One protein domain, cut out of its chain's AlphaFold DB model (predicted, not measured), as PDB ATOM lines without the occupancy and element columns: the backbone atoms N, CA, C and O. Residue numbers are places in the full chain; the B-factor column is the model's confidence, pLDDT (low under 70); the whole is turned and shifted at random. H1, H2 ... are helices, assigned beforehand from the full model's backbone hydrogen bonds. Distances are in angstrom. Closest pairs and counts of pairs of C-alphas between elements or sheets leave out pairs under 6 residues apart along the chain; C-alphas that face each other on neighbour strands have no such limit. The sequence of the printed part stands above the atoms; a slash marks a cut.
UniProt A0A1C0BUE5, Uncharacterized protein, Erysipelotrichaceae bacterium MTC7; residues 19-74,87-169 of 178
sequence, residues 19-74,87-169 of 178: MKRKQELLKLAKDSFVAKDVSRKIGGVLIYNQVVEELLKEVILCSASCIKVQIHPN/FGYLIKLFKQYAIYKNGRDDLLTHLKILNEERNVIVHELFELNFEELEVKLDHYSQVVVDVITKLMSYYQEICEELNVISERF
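AT A GLANCE: This is residues 19 to 74 and 87 to 169 of the 178 residues of an uncharacterized protein of Erysipelotrichaceae bacterium MTC7 (UniProt A0A1C0BUE5). Two long helices, H5 and H2, lie side by side as the core of a rod-shaped bundle, with the shorter helices folded along them: H1 on one side of this pair, and H3 and H4 on the opposite side. H1 folds back along H2, and H4 folds back along H5, while H3 packs on H2 and H4. The printed part has 139 residues with five named helices, H1 to H5 in order along the chain, and no named strand; the class is all helix. It is only just compact, close to loose, with a radius of gyration of the C-alphas of 17.1 A, and it spans 58 by 27 by 19 A.

HOW THE PARTS SIT: H5, residues 130 to 168, is the longest helix of the bundle, a set of helices mostly aligned at shallow tilts. It touches H2, residues 38 to 70, the hub with three helix partners; the two run the same way at a shallow tilt of 20 degrees, and their closest C-alphas, of Val 59 and Tyr 155, are 5.6 A apart. H4, residues 104 to 124, forms a hairpin with H5, opposite ways at 28 degrees, the closest C-alphas being those of Leu 107 and Lys 150, 6.1 A apart. H3, residues 87 to 97, forms a hairpin with H4, which touches it with residues 108 to 115 alone; the closest C-alphas, of Gly 88 and Asn 115, are 6.8 A apart. H3 also touches H2, at residues 53 to 67 of H2 alone, with the C-alphas of Ala 64 and Tyr 97 closest at 5.4 A. H1, residues 19 to 34, forms a hairpin with H2, touching residues 40 to 51 of H2 alone; the closest C-alphas, of Ala 29 and Gly 44, are 4.2 A apart, and the tilt of 32 degrees is only just shallow. H1 and H5 are close but not clearly touching, H2 and H4 are near each other, and H1 is apart from H3 and H4. In H1, H2, H3, H4 and H5 every O i to N i+4 pair is within hydrogen-bond range.

IN THESE COORDINATES: From first to last C-alpha, H5 measures 56.7 A, H2 47.5 A and H4 30.2 A. H1 begins at C-alpha 19, (200.372, 181.080, 136.690). H5 begins at C-alpha 130, (184.226, 152.527, 127.760), and ends at C-alpha 168, (221.666, 195.059, 125.550).

THE WHOLE: The C-alphas farthest apart, of Asn 129 and Phe 169, are 58.6 A apart. Residues 75 to 86 are cut out, and C-alphas 74 and 87 are 30.3 A apart across the cut, which lies in the link from H2 to H3. The links H1 to H2 and H4 to H5 are tight, and H3 to H4 is short. The mean pLDDT of the printed part is 89.4, and no printed residue is under 70.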
ATOM      1  N   MET A  19     199.495 182.199 136.301       83.19
ATOM      2  CA  MET A  19     200.372 181.080 136.690       83.19
ATOM      3  C   MET A  19     199.728 180.172 137.741       83.19
ATOM      4  O   MET A  19     199.598 178.963 137.540       83.19
ATOM      5  N   LYS A  20     199.252 180.764 138.843       84.38
ATOM      6  CA  LYS A  20     198.600 180.022 139.931       84.38
ATOM      7  C   LYS A  20     197.391 179.235 139.425       84.38
ATOM      8  O   LYS A  20     197.232 178.060 139.748       84.38
ATOM      9  N   ARG A  21     196.561 179.859 138.584       87.12
ATOM     10  CA  ARG A  21     195.372 179.216 138.019       87.12
ATOM     11  C   ARG A  21     195.739 178.063 137.085       87.12
ATOM     12  O   ARG A  21     195.097 177.019 137.147       87.12
ATOM     13  N   LYS A  22     196.775 178.216 136.254       86.25
ATOM     14  CA  LYS A  22     197.279 177.140 135.384       86.25
ATOM     15  C   LYS A  22     197.773 175.950 136.208       86.25
ATOM     16  O   LYS A  22     197.396 174.822 135.912       86.25
ATOM     17  N   GLN A  23     198.522 176.189 137.286       86.31
ATOM     18  CA  GLN A  23     198.991 175.132 138.194       86.31
ATOM     19  C   GLN A  23     197.836 174.382 138.872       86.31
ATOM     20  O   GLN A  23     197.845 173.152 138.931       86.31
ATOM     21  N   GLU A  24     196.820 175.105 139.350       88.94
ATOM     22  CA  GLU A  24     195.610 174.505 139.924       88.94
ATOM     23  C   GLU A  24     194.872 173.622 138.909       88.94
ATOM     24  O   GLU A  24     194.496 172.494 139.231       88.94
ATOM     25  N   LEU A  25     194.695 174.109 137.677       90.31
ATOM     26  CA  LEU A  25     194.027 173.369 136.606       90.31
ATOM     27  C   LEU A  25     194.829 172.138 136.168       90.31
ATOM     28  O   LEU A  25     194.249 171.073 135.991       90.31
ATOM     29  N   LEU A  26     196.155 172.247 136.060       88.69
ATOM     30  CA  LEU A  26     197.030 171.109 135.765       88.69
ATOM     31  C   LEU A  26     196.926 170.019 136.829       88.69
ATOM     32  O   LEU A  26     196.829 168.837 136.493       88.69
ATOM     33  N   LYS A  27     196.919 170.414 138.107       89.75
ATOM     34  CA  LYS A  27     196.726 169.483 139.218       89.75
ATOM     35  C   LYS A  27     195.357 168.808 139.130       89.75
ATOM     36  O   LYS A  27     195.285 167.587 139.193       89.75
ATOM     37  N   LEU A  28     194.295 169.585 138.912       89.69
ATOM     38  CA  LEU A  28     192.935 169.061 138.793       89.69
ATOM     39  C   LEU A  28     192.786 168.085 137.617       89.69
ATOM     40  O   LEU A  28     192.162 167.034 137.766       89.69
ATOM     41  N   ALA A  29     193.370 168.404 136.463       89.06
ATOM     42  CA  ALA A  29     193.368 167.522 135.303       89.06
ATOM     43  C   ALA A  29     194.100 166.212 135.609       89.06
ATOM     44  O   ALA A  29     193.543 165.138 135.388       89.06
ATOM     45  N   LYS A  30     195.293 166.290 136.211       88.50
ATOM     46  CA  LYS A  30     196.061 165.109 136.624       88.50
ATOM     47  C   LYS A  30     195.269 164.224 137.588       88.50
ATOM     48  O   LYS A  30     195.167 163.021 137.366       88.50
ATOM     49  N   ASP A  31     194.672 164.816 138.620       88.94
ATOM     50  CA  ASP A  31     193.860 164.092 139.605       88.94
ATOM     51  C   ASP A  31     192.636 163.429 138.945       88.94
ATOM     52  O   ASP A  31     192.234 162.329 139.327       88.94
ATOM     53  N   SER A  32     192.074 164.062 137.910       87.12
ATOM     54  CA  SER A  32     190.949 163.526 137.135       87.12
ATOM     55  C   SER A  32     191.333 162.309 136.287       87.12
ATOM     56  O   SER A  32     190.529 161.389 136.169       87.12
ATOM     57  N   PHE A  33     192.559 162.263 135.752       81.50
ATOM     58  CA  PHE A  33     193.068 161.113 134.990       81.50
ATOM     59  C   PHE A  33     193.459 159.916 135.855       81.50
ATOM     60  O   PHE A  33     193.310 158.774 135.433       81.50
ATOM     61  N   VAL A  34     193.916 160.160 137.086       83.12
ATOM     62  CA  VAL A  34     194.229 159.086 138.048       83.12
ATOM     63  C   VAL A  34     192.956 158.374 138.537       83.12
ATOM     64  O   VAL A  34     193.017 157.277 139.095       83.12
ATOM     65  N   ALA A  35     191.780 158.967 138.328       80.44
ATOM     66  CA  ALA A  35     190.522 158.323 138.660       80.44
ATOM     67  C   ALA A  35     190.197 157.174 137.689       80.44
ATOM     68  O   ALA A  35     190.325 157.309 136.478       80.44
ATOM     69  N   LYS A  36     189.663 156.068 138.222       74.94
ATOM     70  CA  LYS A  36     189.195 154.901 137.443       74.94
ATOM     71  C   LYS A  36     187.899 155.139 136.655       74.94
ATOM     72  O   LYS A  36     187.308 154.200 136.143       74.94
ATOM     73  N   ASP A  37     187.387 156.362 136.662       85.12
ATOM     74  CA  ASP A  37     186.086 156.681 136.089       85.12
ATOM     75  C   ASP A  37     186.264 157.475 134.798       85.12
ATOM     76  O   ASP A  37     186.824 158.575 134.808       85.12
ATOM     77  N   VAL A  38     185.746 156.931 133.694       85.25
ATOM     78  CA  VAL A  38     185.837 157.527 132.355       85.25
ATOM     79  C   VAL A  38     185.255 158.941 132.337       85.25
ATOM     80  O   VAL A  38     185.829 159.829 131.707       85.25
ATOM     81  N   SER A  39     184.173 159.196 133.083       86.94
ATOM     82  CA  SER A  39     183.557 160.530 133.128       86.94
ATOM     83  C   SER A  39     184.515 161.593 133.686       86.94
ATOM     84  O   SER A  39     184.610 162.705 133.156       86.94
ATOM     85  N   ARG A  40     185.310 161.228 134.701       88.62
ATOM     86  CA  ARG A  40     186.354 162.094 135.263       88.62
ATOM     87  C   ARG A  40     187.507 162.279 134.290       88.62
ATOM     88  O   ARG A  40     187.946 163.414 134.121       88.62
ATOM     89  N   LYS A  41     187.949 161.223 133.600       90.31
ATOM     90  CA  LYS A  41     189.002 161.331 132.576       90.31
ATOM     91  C   LYS A  41     188.599 162.284 131.442       90.31
ATOM     92  O   LYS A  41     189.395 163.141 131.063       90.31
ATOM     93  N   ILE A  42     187.346 162.234 130.981       89.62
ATOM     94  CA  ILE A  42     186.793 163.197 130.008       89.62
ATOM     95  C   ILE A  42     186.848 164.632 130.558       89.62
ATOM     96  O   ILE A  42     187.281 165.551 129.861       89.62
ATOM     97  N   GLY A  43     186.466 164.842 131.823       89.38
ATOM     98  CA  GLY A  43     186.627 166.141 132.487       89.38
ATOM     99  C   GLY A  43     188.086 166.617 132.519       89.38
ATOM    100  O   GLY A  43     188.367 167.785 132.246       89.38
ATOM    101  N   GLY A  44     189.022 165.698 132.772       91.19
ATOM    102  CA  GLY A  44     190.462 165.942 132.707       91.19
ATOM    103  C   GLY A  44     190.927 166.404 131.324       91.19
ATOM    104  O   GLY A  44     191.652 167.396 131.237       91.19
ATOM    105  N   VAL A  45     190.468 165.752 130.246       90.94
ATOM    106  CA  VAL A  45     190.762 166.149 128.851       90.94
ATOM    107  C   VAL A  45     190.376 167.601 128.595       90.94
ATOM    108  O   VAL A  45     191.167 168.357 128.033       90.94
ATOM    109  N   LEU A  46     189.174 168.010 129.012       90.94
ATOM    110  CA  LEU A  46     188.690 169.377 128.796       90.94
ATOM    111  C   LEU A  46     189.600 170.411 129.463       90.94
ATOM    112  O   LEU A  46     189.953 171.419 128.849       90.94
ATOM    113  N   ILE A  47     190.019 170.142 130.701       92.88
ATOM    114  CA  ILE A  47     190.920 171.031 131.437       92.88
ATOM    115  C   ILE A  47     192.291 171.084 130.757       92.88
ATOM    116  O   ILE A  47     192.834 172.168 130.552       92.88
ATOM    117  N   TYR A  48     192.834 169.933 130.368       93.12
ATOM    118  CA  TYR A  48     194.110 169.847 129.667       93.12
ATOM    119  C   TYR A  48     194.114 170.612 128.344       93.12
ATOM    120  O   TYR A  48     195.043 171.379 128.094       93.12
ATOM    121  N   ASN A  49     193.047 170.499 127.556       92.44
ATOM    122  CA  ASN A  49     192.885 171.266 126.322       92.44
ATOM    123  C   ASN A  49     192.946 172.765 126.577       92.44
ATOM    124  O   ASN A  49     193.681 173.474 125.892       92.44
ATOM    125  N   GLN A  50     192.224 173.232 127.596       91.62
ATOM    126  CA  GLN A  50     192.201 174.646 127.942       91.62
ATOM    127  C   GLN A  50     193.570 175.146 128.413       91.62
ATOM    128  O   GLN A  50     193.977 176.249 128.052       91.62
ATOM    129  N   VAL A  51     194.293 174.353 129.211       92.50
ATOM    130  CA  VAL A  51     195.625 174.739 129.696       92.50
ATOM    131  C   VAL A  51     196.629 174.809 128.548       92.50
ATOM    132  O   VAL A  51     197.347 175.800 128.441       92.50
ATOM    133  N   VAL A  52     196.664 173.799 127.673       94.88
ATOM    134  CA  VAL A  52     197.556 173.804 126.503       94.88
ATOM    135  C   VAL A  52     197.239 174.986 125.588       94.88
ATOM    136  O   VAL A  52     198.156 175.649 125.112       94.88
ATOM    137  N   GLU A  53     195.958 175.284 125.363       94.38
ATOM    138  CA  GLU A  53     195.540 176.432 124.557       94.38
ATOM    139  C   GLU A  53     196.016 177.765 125.135       94.38
ATOM    140  O   GLU A  53     196.553 178.586 124.393       94.38
ATOM    141  N   GLU A  54     195.851 177.990 126.440       92.31
ATOM    142  CA  GLU A  54     196.313 179.229 127.075       92.31
ATOM    143  C   GLU A  54     197.845 179.343 127.050       92.31
ATOM    144  O   GLU A  54     198.361 180.393 126.672       92.31
ATOM    145  N   LEU A  55     198.573 178.260 127.348       93.19
ATOM    146  CA  LEU A  55     200.040 178.244 127.268       93.19
ATOM    147  C   LEU A  55     200.541 178.522 125.846       93.19
ATOM    148  O   LEU A  55     201.481 179.288 125.649       93.19
ATOM    149  N   LEU A  56     199.901 177.937 124.831       95.50
ATOM    150  CA  LEU A  56     200.275 178.157 123.438       95.50
ATOM    151  C   LEU A  56     200.057 179.617 123.013       95.50
ATOM    152  O   LEU A  56     200.910 180.185 122.331       95.50
ATOM    153  N   LYS A  57     198.954 180.249 123.436       93.44
ATOM    154  CA  LYS A  57     198.699 181.680 123.180       93.44
ATOM    155  C   LYS A  57     199.771 182.565 123.815       93.44
ATOM    156  O   LYS A  57     200.262 183.479 123.157       93.44
ATOM    157  N   GLU A  58     200.158 182.282 125.057       91.12
ATOM    158  CA  GLU A  58     201.225 183.013 125.752       91.12
ATOM    159  C   GLU A  58     202.568 182.870 125.032       91.12
ATOM    160  O   GLU A  58     203.238 183.868 124.777       91.12
ATOM    161  N   VAL A  59     202.929 181.651 124.624       93.44
ATOM    162  CA  VAL A  59     204.142 181.387 123.837       93.44
ATOM    163  C   VAL A  59     204.134 182.159 122.514       93.44
ATOM    164  O   VAL A  59     205.154 182.744 122.146       93.44
ATOM    165  N   ILE A  60     203.000 182.196 121.805       94.50
ATOM    166  CA  ILE A  60     202.846 182.954 120.552       94.50
ATOM    167  C   ILE A  60     203.055 184.451 120.796       94.50
ATOM    168  O   ILE A  60     203.833 185.077 120.077       94.50
ATOM    169  N   LEU A  61     202.391 185.018 121.808       91.00
ATOM    170  CA  LEU A  61     202.518 186.437 122.150       91.00
ATOM    171  C   LEU A  61     203.949 186.790 122.556       91.00
ATOM    172  O   LEU A  61     204.504 187.766 122.061       91.00
ATOM    173  N   CYS A  62     204.562 185.976 123.415       89.88
ATOM    174  CA  CYS A  62     205.929 186.179 123.882       89.88
ATOM    175  C   CYS A  62     206.929 186.101 122.717       89.88
ATOM    176  O   CYS A  62     207.789 186.971 122.572       89.88
ATOM    177  N   SER A  63     206.759 185.127 121.815       92.81
ATOM    178  CA  SER A  63     207.593 185.001 120.613       92.81
ATOM    179  C   SER A  63     207.429 186.197 119.673       92.81
ATOM    180  O   SER A  63     208.420 186.755 119.208       92.81
ATOM    181  N   ALA A  64     206.191 186.635 119.420       91.25
ATOM    182  CA  ALA A  64     205.918 187.788 118.568       91.25
ATOM    183  C   ALA A  64     206.509 189.084 119.146       91.25
ATOM    184  O   ALA A  64     207.075 189.885 118.401       91.25
ATOM    185  N   SER A  65     206.432 189.265 120.468       87.38
ATOM    186  CA  SER A  65     207.096 190.365 121.171       87.38
ATOM    187  C   SER A  65     208.613 190.294 121.024       87.38
ATOM    188  O   SER A  65     209.231 191.305 120.701       87.38
ATOM    189  N   CYS A  66     209.214 189.111 121.176       89.19
ATOM    190  CA  CYS A  66     210.648 188.908 120.969       89.19
ATOM    191  C   CYS A  66     211.079 189.309 119.549       89.19
ATOM    192  O   CYS A  66     211.985 190.126 119.400       89.19
ATOM    193  N   ILE A  67     210.366 188.841 118.514       89.38
ATOM    194  CA  ILE A  67     210.614 189.236 117.116       89.38
ATOM    195  C   ILE A  67     210.530 190.755 116.964       89.38
ATOM    196  O   ILE A  67     211.433 191.363 116.395       89.38
ATOM    197  N   LYS A  68     209.464 191.374 117.490       86.81
ATOM    198  CA  LYS A  68     209.249 192.825 117.404       86.81
ATOM    199  C   LYS A  68     210.412 193.612 118.002       86.81
ATOM    200  O   LYS A  68     210.831 194.606 117.417       86.81
ATOM    201  N   VAL A  69     210.927 193.172 119.151       84.62
ATOM    202  CA  VAL A  69     212.074 193.815 119.800       84.62
ATOM    203  C   VAL A  69     213.339 193.637 118.953       84.62
ATOM    204  O   VAL A  69     214.062 194.602 118.737       84.62
ATOM    205  N   GLN A  70     213.590 192.433 118.430       84.31
ATOM    206  CA  GLN A  70     214.802 192.124 117.659       84.31
ATOM    207  C   GLN A  70     214.942 192.935 116.365       84.31
ATOM    208  O   GLN A  70     216.060 193.192 115.928       84.31
ATOM    209  N   ILE A  71     213.829 193.324 115.740       84.31
ATOM    210  CA  ILE A  71     213.848 194.068 114.472       84.31
ATOM    211  C   ILE A  71     213.637 195.575 114.641       84.31
ATOM    212  O   ILE A  71     213.603 196.288 113.634       84.31
ATOM    213  N   HIS A  72     213.489 196.065 115.875       79.06
ATOM    214  CA  HIS A  72     213.374 197.492 116.172       79.06
ATOM    215  C   HIS A  72     214.570 198.266 115.569       79.06
ATOM    216  O   HIS A  72     215.703 197.789 115.664       79.06
ATOM    217  N   PRO A  73     214.353 199.438 114.931       76.12
ATOM    218  CA  PRO A  73     213.130 200.253 114.912       76.12
ATOM    219  C   PRO A  73     212.109 199.907 113.814       76.12
ATOM    220  O   PRO A  73     211.145 200.648 113.625       76.12
ATOM    221  N   ASN A  74     212.280 198.807 113.074       79.19
ATOM    222  CA  ASN A  74     211.340 198.460 112.007       79.19
ATOM    223  C   ASN A  74     209.940 198.162 112.557       79.19
ATOM    224  O   ASN A  74     209.767 197.533 113.603       79.19
ATOM    225  N   PHE A  87     192.259 175.109 117.721       92.88
ATOM    226  CA  PHE A  87     193.598 174.619 118.061       92.88
ATOM    227  C   PHE A  87     194.522 174.549 116.838       92.88
ATOM    228  O   PHE A  87     195.640 175.056 116.869       92.88
ATOM    229  N   GLY A  88     194.016 174.047 115.709       94.00
ATOM    230  CA  GLY A  88     194.752 174.052 114.443       94.00
ATOM    231  C   GLY A  88     195.142 175.456 113.958       94.00
ATOM    232  O   GLY A  88     196.197 175.615 113.342       94.00
ATOM    233  N   TYR A  89     194.343 176.490 114.246       94.31
ATOM    234  CA  TYR A  89     194.719 177.878 113.959       94.31
ATOM    235  C   TYR A  89     195.824 178.380 114.896       94.31
ATOM    236  O   TYR A  89     196.774 179.001 114.424       94.31
ATOM    237  N   LEU A  90     195.780 178.035 116.188       96.12
ATOM    238  CA  LEU A  90     196.870 178.345 117.121       96.12
ATOM    239  C   LEU A  90     198.194 177.704 116.682       96.12
ATOM    240  O   LEU A  90     199.231 178.356 116.730       96.12
ATOM    241  N   ILE A  91     198.173 176.471 116.164       96.56
ATOM    242  CA  ILE A  91     199.369 175.815 115.606       96.56
ATOM    243  C   ILE A  91     199.925 176.594 114.404       96.56
ATOM    244  O   ILE A  91     201.142 176.725 114.256       96.56
ATOM    245  N   LYS A  92     199.052 177.137 113.542       95.00
ATOM    246  CA  LYS A  92     199.473 177.984 112.413       95.00
ATOM    247  C   LYS A  92     200.124 179.278 112.902       95.00
ATOM    248  O   LYS A  92     201.202 179.612 112.415       95.00
ATOM    249  N   LEU A  93     199.513 179.952 113.878       95.12
ATOM    250  CA  LEU A  93     200.080 181.150 114.500       95.12
ATOM    251  C   LEU A  93     201.433 180.852 115.154       95.12
ATOM    252  O   LEU A  93     202.388 181.590 114.937       95.12
ATOM    253  N   PHE A  94     201.551 179.739 115.881       95.62
ATOM    254  CA  PHE A  94     202.821 179.300 116.450       95.62
ATOM    255  C   PHE A  94     203.873 179.080 115.365       95.62
ATOM    256  O   PHE A  94     204.953 179.649 115.441       95.62
ATOM    257  N   LYS A  95     203.559 178.350 114.291       94.75
ATOM    258  CA  LYS A  95     204.499 178.153 113.177       94.75
ATOM    259  C   LYS A  95     204.997 179.483 112.589       94.75
ATOM    260  O   LYS A  95     206.167 179.569 112.211       94.75
ATOM    261  N   GLN A  96     204.116 180.478 112.493       92.75
ATOM    262  CA  GLN A  96     204.409 181.793 111.922       92.75
ATOM    263  C   GLN A  96     205.241 182.683 112.853       92.75
ATOM    264  O   GLN A  96     206.168 183.335 112.380       92.75
ATOM    265  N   TYR A  97     204.909 182.720 114.144       93.31
ATOM    266  CA  TYR A  97     205.460 183.693 115.092       93.31
ATOM    267  C   TYR A  97     206.465 183.110 116.088       93.31
ATOM    268  O   TYR A  97     207.088 183.873 116.817       93.31
ATOM    269  N   ALA A  98     206.651 181.790 116.136       92.12
ATOM    270  CA  ALA A  98     207.686 181.164 116.950       92.12
ATOM    271  C   ALA A  98     209.084 181.568 116.461       92.12
ATOM    272  O   ALA A  98     209.416 181.374 115.288       92.12
ATOM    273  N   ILE A  99     209.909 182.083 117.377       90.31
ATOM    274  CA  ILE A  99     211.320 182.388 117.116       90.31
ATOM    275  C   ILE A  99     212.103 181.127 116.711       90.31
ATOM    276  O   ILE A  99     211.791 180.018 117.129       90.31
ATOM    277  N   TYR A 100     213.140 181.261 115.886       82.38
ATOM    278  CA  TYR A 100     213.963 180.111 115.499       82.38
ATOM    279  C   TYR A 100     214.910 179.720 116.646       82.38
ATOM    280  O   TYR A 100     216.037 180.205 116.726       82.38
ATOM    281  N   LYS A 101     214.431 178.853 117.544       78.50
ATOM    282  CA  LYS A 101     215.181 178.265 118.665       78.50
ATOM    283  C   LYS A 101     215.175 176.738 118.603       78.50
ATOM    284  O   LYS A 101     214.367 176.132 117.889       78.50
ATOM    285  N   ASN A 102     216.080 176.126 119.369       72.75
ATOM    286  CA  ASN A 102     216.050 174.685 119.593       72.75
ATOM    287  C   ASN A 102     214.670 174.304 120.158       72.75
ATOM    288  O   ASN A 102     214.044 175.059 120.887       72.75
ATOM    289  N   GLY A 103     214.122 173.172 119.725       80.00
ATOM    290  CA  GLY A 103     212.805 172.729 120.186       80.00
ATOM    291  C   GLY A 103     211.589 173.324 119.462       80.00
ATOM    292  O   GLY A 103     210.514 172.756 119.612       80.00
ATOM    293  N   ARG A 104     211.709 174.362 118.608       91.56
ATOM    294  CA  ARG A 104     210.558 174.874 117.818       91.56
ATOM    295  C   ARG A 104     209.908 173.782 116.968       91.56
ATOM    296  O   ARG A 104     208.696 173.591 117.027       91.56
ATOM    297  N   ASP A 105     210.706 173.091 116.156       92.56
ATOM    298  CA  ASP A 105     210.196 172.089 115.210       92.56
ATOM    299  C   ASP A 105     209.713 170.820 115.929       92.56
ATOM    300  O   ASP A 105     208.726 170.199 115.524       92.56
ATOM    301  N   ASP A 106     210.361 170.480 117.042       92.31
ATOM    302  CA  ASP A 106     209.956 169.389 117.924       92.31
ATOM    303  C   ASP A 106     208.608 169.689 118.602       92.31
ATOM    304  O   ASP A 106     207.670 168.896 118.503       92.31
ATOM    305  N   LEU A 107     208.453 170.876 119.199       95.25
ATOM    306  CA  LEU A 107     207.189 171.334 119.772       95.25
ATOM    307  C   LEU A 107     206.092 171.422 118.703       95.25
ATOM    308  O   LEU A 107     204.977 170.959 118.933       95.25
ATOM    309  N   LEU A 108     206.397 171.943 117.511       96.31
ATOM    310  CA  LEU A 108     205.442 171.983 116.400       96.31
ATOM    311  C   LEU A 108     204.961 170.578 116.009       96.31
ATOM    312  O   LEU A 108     203.793 170.407 115.660       96.31
ATOM    313  N   THR A 109     205.843 169.581 116.062       96.00
ATOM    314  CA  THR A 109     205.493 168.180 115.798       96.00
ATOM    315  C   THR A 109     204.559 167.637 116.878       96.00
ATOM    316  O   THR A 109     203.497 167.114 116.549       96.00
ATOM    317  N   HIS A 110     204.872 167.857 118.155       97.00
ATOM    318  CA  HIS A 110     204.032 167.403 119.271       97.00
ATOM    319  C   HIS A 110     202.663 168.095 119.306       97.00
ATOM    320  O   HIS A 110     201.653 167.460 119.597       97.00
ATOM    321  N   LEU A 111     202.590 169.376 118.938       97.31
ATOM    322  CA  LEU A 111     201.322 170.096 118.811       97.31
ATOM    323  C   LEU A 111     200.424 169.508 117.713       97.31
ATOM    324  O   LEU A 111     199.205 169.462 117.884       97.31
ATOM    325  N   LYS A 112     201.002 169.051 116.593       96.56
ATOM    326  CA  LYS A 112     200.241 168.376 115.530       96.56
ATOM    327  C   LYS A 112     199.710 167.026 115.995       96.56
ATOM    328  O   LYS A 112     198.521 166.793 115.822       96.56
ATOM    329  N   ILE A 113     200.558 166.218 116.638       96.44
ATOM    330  CA  ILE A 113     200.159 164.931 117.228       96.44
ATOM    331  C   ILE A 113     198.996 165.150 118.200       96.44
ATOM    332  O   ILE A 113     197.948 164.532 118.065       96.44
ATOM    333  N   LEU A 114     199.111 166.118 119.114       96.31
ATOM    334  CA  LEU A 114     198.028 166.430 120.044       96.31
ATOM    335  C   LEU A 114     196.731 166.849 119.332       96.31
ATOM    336  O   LEU A 114     195.643 166.477 119.758       96.31
ATOM    337  N   ASN A 115     196.814 167.631 118.255       95.56
ATOM    338  CA  ASN A 115     195.632 168.016 117.484       95.56
ATOM    339  C   ASN A 115     194.967 166.815 116.788       95.56
ATOM    340  O   ASN A 115     193.744 166.773 116.689       95.56
ATOM    341  N   GLU A 116     195.758 165.860 116.304       93.62
ATOM    342  CA  GLU A 116     195.263 164.605 115.730       93.62
ATOM    343  C   GLU A 116     194.557 163.768 116.801       93.62
ATOM    344  O   GLU A 116     193.393 163.414 116.622       93.62
ATOM    345  N   GLU A 117     195.191 163.579 117.957       92.56
ATOM    346  CA  GLU A 117     194.616 162.861 119.099       92.56
ATOM    347  C   GLU A 117     193.320 163.513 119.619       92.56
ATOM    348  O   GLU A 117     192.339 162.831 119.923       92.56
ATOM    349  N   ARG A 118     193.258 164.853 119.655       91.12
ATOM    350  CA  ARG A 118     192.027 165.594 119.988       91.12
ATOM    351  C   ARG A 118     190.883 165.245 119.047       91.12
ATOM    352  O   ARG A 118     189.759 165.047 119.504       91.12
ATOM    353  N   ASN A 119     191.163 165.200 117.747       88.50
ATOM    354  CA  ASN A 119     190.154 164.880 116.746       88.50
ATOM    355  C   ASN A 119     189.702 163.425 116.880       88.50
ATOM    356  O   ASN A 119     188.503 163.173 116.845       88.50
ATOM    357  N   VAL A 120     190.637 162.497 117.100       86.94
ATOM    358  CA  VAL A 120     190.339 161.078 117.342       86.94
ATOM    359  C   VAL A 120     189.370 160.922 118.513       86.94
ATOM    360  O   VAL A 120     188.304 160.341 118.339       86.94
ATOM    361  N   ILE A 121     189.669 161.506 119.678       86.50
ATOM    362  CA  ILE A 121     188.790 161.394 120.856       86.50
ATOM    363  C   ILE A 121     187.401 161.963 120.585       86.50
ATOM    364  O   ILE A 121     186.406 161.364 120.985       86.50
ATOM    365  N   VAL A 122     187.314 163.125 119.932       84.25
ATOM    366  CA  VAL A 122     186.024 163.778 119.669       84.25
ATOM    367  C   VAL A 122     185.187 162.987 118.663       84.25
ATOM    368  O   VAL A 122     183.972 162.902 118.832       84.25
ATOM    369  N   HIS A 123     185.809 162.418 117.628       84.19
ATOM    370  CA  HIS A 123     185.093 161.699 116.573       84.19
ATOM    371  C   HIS A 123     184.739 160.263 116.954       84.19
ATOM    372  O   HIS A 123     183.662 159.800 116.593       84.19
ATOM    373  N   GLU A 124     185.583 159.587 117.726       85.06
ATOM    374  CA  GLU A 124     185.372 158.185 118.090       85.06
ATOM    375  C   GLU A 124     184.606 158.003 119.413       85.06
ATOM    376  O   GLU A 124     184.322 156.878 119.817       85.06
ATOM    377  N   LEU A 125     184.219 159.095 120.088       83.06
ATOM    378  CA  LEU A 125     183.550 159.048 121.396       83.06
ATOM    379  C   LEU A 125     182.283 158.175 121.413       83.06
ATOM    380  O   LEU A 125     181.959 157.583 122.438       83.06
ATOM    381  N   PHE A 126     181.555 158.126 120.294       83.31
ATOM    382  CA  PHE A 126     180.337 157.323 120.144       83.31
ATOM    383  C   PHE A 126     180.590 155.931 119.553       83.31
ATOM    384  O   PHE A 126     179.679 155.105 119.547       83.31
ATOM    385  N   GLU A 127     181.789 155.687 119.027       85.56
ATOM    386  CA  GLU A 127     182.152 154.448 118.333       85.56
ATOM    387  C   GLU A 127     182.855 153.455 119.267       85.56
ATOM    388  O   GLU A 127     182.735 152.246 119.077       85.56
ATOM    389  N   LEU A 128     183.547 153.957 120.292       85.25
ATOM    390  CA  LEU A 128     184.300 153.154 121.254       85.25
ATOM    391  C   LEU A 128     183.446 152.726 122.447       85.25
ATOM    392  O   LEU A 128     182.604 153.479 122.946       85.25
ATOM    393  N   ASN A 129     183.725 151.535 122.974       88.62
ATOM    394  CA  ASN A 129     183.231 151.168 124.298       88.62
ATOM    395  C   ASN A 129     184.046 151.870 125.408       88.62
ATOM    396  O   ASN A 129     185.092 152.470 125.157       88.62
ATOM    397  N   PHE A 130     183.575 151.810 126.658       86.50
ATOM    398  CA  PHE A 130     184.226 152.527 127.760       86.50
ATOM    399  C   PHE A 130     185.648 152.046 128.077       86.50
ATOM    400  O   PHE A 130     186.462 152.873 128.474       86.50
ATOM    401  N   GLU A 131     185.962 150.761 127.892       88.56
ATOM    402  CA  GLU A 131     187.309 150.224 128.140       88.56
ATOM    403  C   GLU A 131     188.299 150.736 127.085       88.56
ATOM    404  O   GLU A 131     189.391 151.198 127.412       88.56
ATOM    405  N   GLU A 132     187.897 150.735 125.812       90.19
ATOM    406  CA  GLU A 132     188.697 151.277 124.708       90.19
ATOM    407  C   GLU A 132     188.901 152.789 124.849       90.19
ATOM    408  O   GLU A 132     190.015 153.295 124.689       90.19
ATOM    409  N   LEU A 133     187.829 153.511 125.191       88.69
ATOM    410  CA  LEU A 133     187.882 154.945 125.439       88.69
ATOM    411  C   LEU A 133     188.813 155.263 126.613       88.69
ATOM    412  O   LEU A 133     189.588 156.212 126.533       88.69
ATOM    413  N   GLU A 134     188.789 154.464 127.680       88.56
ATOM    414  CA  GLU A 134     189.685 154.638 128.821       88.56
ATOM    415  C   GLU A 134     191.163 154.557 128.407       88.56
ATOM    416  O   GLU A 134     191.940 155.449 128.756       88.56
ATOM    417  N   VAL A 135     191.535 153.550 127.610       89.31
ATOM    418  CA  VAL A 135     192.906 153.381 127.097       89.31
ATOM    419  C   VAL A 135     193.330 154.573 126.237       89.31
ATOM    420  O   VAL A 135     194.447 155.080 126.385       89.31
ATOM    421  N   LYS A 136     192.441 155.065 125.365       89.88
ATOM    422  CA  LYS A 136     192.729 156.250 124.541       89.88
ATOM    423  C   LYS A 136     192.896 157.512 125.378       89.88
ATOM    424  O   LYS A 136     193.812 158.291 125.128       89.88
ATOM    425  N   LEU A 137     192.051 157.706 126.388       90.69
ATOM    426  CA  LEU A 137     192.154 158.838 127.308       90.69
ATOM    427  C   LEU A 137     193.473 158.793 128.098       90.69
ATOM    428  O   LEU A 137     194.115 159.829 128.280       90.69
ATOM    429  N   ASP A 138     193.929 157.612 128.512       88.50
ATOM    430  CA  ASP A 138     195.217 157.470 129.194       88.50
ATOM    431  C   ASP A 138     196.394 157.823 128.279       88.50
ATOM    432  O   ASP A 138     197.270 158.591 128.686       88.50
ATOM    433  N   HIS A 139     196.391 157.343 127.031       90.75
ATOM    434  CA  HIS A 139     197.393 157.735 126.038       90.75
ATOM    435  C   HIS A 139     197.390 159.252 125.800       90.75
ATOM    436  O   HIS A 139     198.431 159.908 125.868       90.75
ATOM    437  N   TYR A 140     196.204 159.828 125.621       91.56
ATOM    438  CA  TYR A 140     196.016 161.257 125.427       91.56
ATOM    439  C   TYR A 140     196.623 162.103 126.544       91.56
ATOM    440  O   TYR A 140     197.268 163.121 126.289       91.56
ATOM    441  N   SER A 141     196.438 161.675 127.794       90.69
ATOM    442  CA  SER A 141     196.989 162.378 128.953       90.69
ATOM    443  C   SER A 141     198.515 162.483 128.889       90.69
ATOM    444  O   SER A 141     199.068 163.535 129.211       90.69
ATOM    445  N   GLN A 142     199.192 161.434 128.410       91.69
ATOM    446  CA  GLN A 142     200.648 161.404 128.259       91.69
ATOM    447  C   GLN A 142     201.088 162.390 127.175       91.69
ATOM    448  O   GLN A 142     201.941 163.237 127.430       91.69
ATOM    449  N   VAL A 143     200.423 162.360 126.015       94.88
ATOM    450  CA  VAL A 143     200.685 163.290 124.905       94.88
ATOM    451  C   VAL A 143     200.525 164.746 125.352       94.88
ATOM    452  O   VAL A 143     201.368 165.591 125.044       94.88
ATOM    453  N   VAL A 144     199.475 165.059 126.117       94.25
ATOM    454  CA  VAL A 144     199.274 166.416 126.643       94.25
ATOM    455  C   VAL A 144     200.375 166.816 127.623       94.25
ATOM    456  O   VAL A 144     200.891 167.930 127.528       94.25
ATOM    457  N   VAL A 145     200.746 165.946 128.567       91.94
ATOM    458  CA  VAL A 145     201.803 166.242 129.549       91.94
ATOM    459  C   VAL A 145     203.138 166.528 128.856       91.94
ATOM    460  O   VAL A 145     203.832 167.481 129.234       91.94
ATOM    461  N   ASP A 146     203.461 165.781 127.805       94.50
ATOM    462  CA  ASP A 146     204.656 166.014 126.994       94.50
ATOM    463  C   ASP A 146     204.599 167.371 126.278       94.50
ATOM    464  O   ASP A 146     205.566 168.139 126.316       94.50
ATOM    465  N   VAL A 147     203.449 167.722 125.691       96.44
ATOM    466  CA  VAL A 147     203.230 169.038 125.068       96.44
ATOM    467  C   VAL A 147     203.363 170.173 126.083       96.44
ATOM    468  O   VAL A 147     204.027 171.164 125.789       96.44
ATOM    469  N   ILE A 148     202.783 170.044 127.280       94.25
ATOM    470  CA  ILE A 148     202.898 171.056 128.342       94.25
ATOM    471  C   ILE A 148     204.364 171.252 128.724       94.25
ATOM    472  O   ILE A 148     204.832 172.385 128.803       94.25
ATOM    473  N   THR A 149     205.103 170.161 128.923       92.44
ATOM    474  CA  THR A 149     206.523 170.215 129.290       92.44
ATOM    475  C   THR A 149     207.336 170.953 128.226       92.44
ATOM    476  O   THR A 149     208.122 171.846 128.547       92.44
ATOM    477  N   LYS A 150     207.093 170.647 126.947       94.50
ATOM    478  CA  LYS A 150     207.760 171.309 125.818       94.50
ATOM    479  C   LYS A 150     207.359 172.774 125.677       94.50
ATOM    480  O   LYS A 150     208.229 173.603 125.433       94.50
ATOM    481  N   LEU A 151     206.084 173.112 125.879       94.25
ATOM    482  CA  LEU A 151     205.615 174.500 125.885       94.25
ATOM    483  C   LEU A 151     206.307 175.317 126.973       94.25
ATOM    484  O   LEU A 151     206.768 176.417 126.694       94.25
ATOM    485  N   MET A 152     206.418 174.770 128.184       90.94
ATOM    486  CA  MET A 152     207.077 175.442 129.304       90.94
ATOM    487  C   MET A 152     208.575 175.637 129.050       90.94
ATOM    488  O   MET A 152     209.088 176.730 129.272       90.94
ATOM    489  N   SER A 153     209.262 174.609 128.538       91.06
ATOM    490  CA  SER A 153     210.682 174.707 128.168       91.06
ATOM    491  C   SER A 153     210.899 175.773 127.097       91.06
ATOM    492  O   SER A 153     211.737 176.656 127.248       91.06
ATOM    493  N   TYR A 154     210.092 175.741 126.037       93.00
ATOM    494  CA  TYR A 154     210.186 176.702 124.944       93.00
ATOM    495  C   TYR A 154     209.846 178.131 125.399       93.00
ATOM    496  O   TYR A 154     210.506 179.089 125.006       93.00
ATOM    497  N   TYR A 155     208.850 178.286 126.277       90.56
ATOM    498  CA  TYR A 155     208.521 179.567 126.901       90.56
ATOM    499  C   TYR A 155     209.699 180.138 127.693       90.56
ATOM    500  O   TYR A 155     210.001 181.328 127.577       90.56
ATOM    501  N   GLN A 156     210.383 179.293 128.466       88.44
ATOM    502  CA  GLN A 156     211.563 179.692 129.222       88.44
ATOM    503  C   GLN A 156     212.683 180.176 128.291       88.44
ATOM    504  O   GLN A 156     213.242 181.243 128.537       88.44
ATOM    505  N   GLU A 157     212.946 179.470 127.190       90.38
ATOM    506  CA  GLU A 157     213.954 179.884 126.202       90.38
ATOM    507  C   GLU A 157     213.650 181.259 125.581       90.38
ATOM    508  O   GLU A 157     214.558 182.072 125.392       90.38
ATOM    509  N   ILE A 158     212.378 181.560 125.288       90.62
ATOM    510  CA  ILE A 158     211.979 182.891 124.796       90.62
ATOM    511  C   ILE A 158     212.199 183.956 125.877       90.62
ATOM    512  O   ILE A 158     212.700 185.042 125.587       90.62
ATOM    513  N   CYS A 159     211.833 183.659 127.125       88.06
ATOM    514  CA  CYS A 159     212.015 184.584 128.244       88.06
ATOM    515  C   CYS A 159     213.495 184.898 128.497       88.06
ATOM    516  O   CYS A 159     213.837 186.042 128.801       88.06
ATOM    517  N   GLU A 160     214.369 183.900 128.374       88.56
ATOM    518  CA  GLU A 160     215.819 184.067 128.473       88.56
ATOM    519  C   GLU A 160     216.354 184.965 127.353       88.56
ATOM    520  O   GLU A 160     217.114 185.893 127.626       88.56
ATOM    521  N   GLU A 161     215.895 184.768 126.116       88.88
ATOM    522  CA  GLU A 161     216.247 185.639 124.991       88.88
ATOM    523  C   GLU A 161     215.802 187.091 125.233       88.88
ATOM    524  O   GLU A 161     216.581 188.023 125.037       88.88
ATOM    525  N   LEU A 162     214.575 187.300 125.719       88.19
ATOM    526  CA  LEU A 162     214.073 188.631 126.075       88.19
ATOM    527  C   LEU A 162     214.898 189.289 127.189       88.19
ATOM    528  O   LEU A 162     215.149 190.491 127.112       88.19
ATOM    529  N   ASN A 163     215.368 188.526 128.183       86.69
ATOM    530  CA  ASN A 163     216.269 189.053 129.211       86.69
ATOM    531  C   ASN A 163     217.586 189.542 128.587       86.69
ATOM    532  O   ASN A 163     217.980 190.682 128.826       86.69
ATOM    533  N   VAL A 164     218.214 188.732 127.728       88.00
ATOM    534  CA  VAL A 164     219.463 189.103 127.038       88.00
ATOM    535  C   VAL A 164     219.273 190.351 126.177       88.00
ATOM    536  O   VAL A 164     220.131 191.233 126.168       88.00
ATOM    537  N   ILE A 165     218.153 190.451 125.460       86.00
ATOM    538  CA  ILE A 165     217.844 191.637 124.661       86.00
ATOM    539  C   ILE A 165     217.656 192.858 125.566       86.00
ATOM    540  O   ILE A 165     218.199 193.917 125.263       86.00
ATOM    541  N   SER A 166     216.943 192.713 126.685       83.44
ATOM    542  CA  SER A 166     216.699 193.817 127.620       83.44
ATOM    543  C   SER A 166     217.983 194.375 128.238       83.44
ATOM    544  O   SER A 166     218.070 195.577 128.448       83.44
ATOM    545  N   GLU A 167     218.998 193.539 128.471       83.31
ATOM    546  CA  GLU A 167     220.304 193.966 128.995       83.31
ATOM    547  C   GLU A 167     221.155 194.710 127.958       83.31
ATOM    548  O   GLU A 167     222.024 195.500 128.319       83.31
ATOM    549  N   ARG A 168     220.926 194.448 126.667       79.06
ATOM    550  CA  ARG A 168     221.666 195.059 125.550       79.06
ATOM    551  C   ARG A 168     220.974 196.287 124.973       79.06
ATOM    552  O   ARG A 168     221.563 196.969 124.138       79.06
ATOM    553  N   PHE A 169     219.717 196.519 125.339       72.06
ATOM    554  CA  PHE A 169     218.934 197.619 124.808       72.06
ATOM    555  C   PHE A 169     219.403 198.922 125.457       72.06
ATOM    556  O   PHE A 169     219.277 199.103 126.665       72.06
TER     557      PHE A 169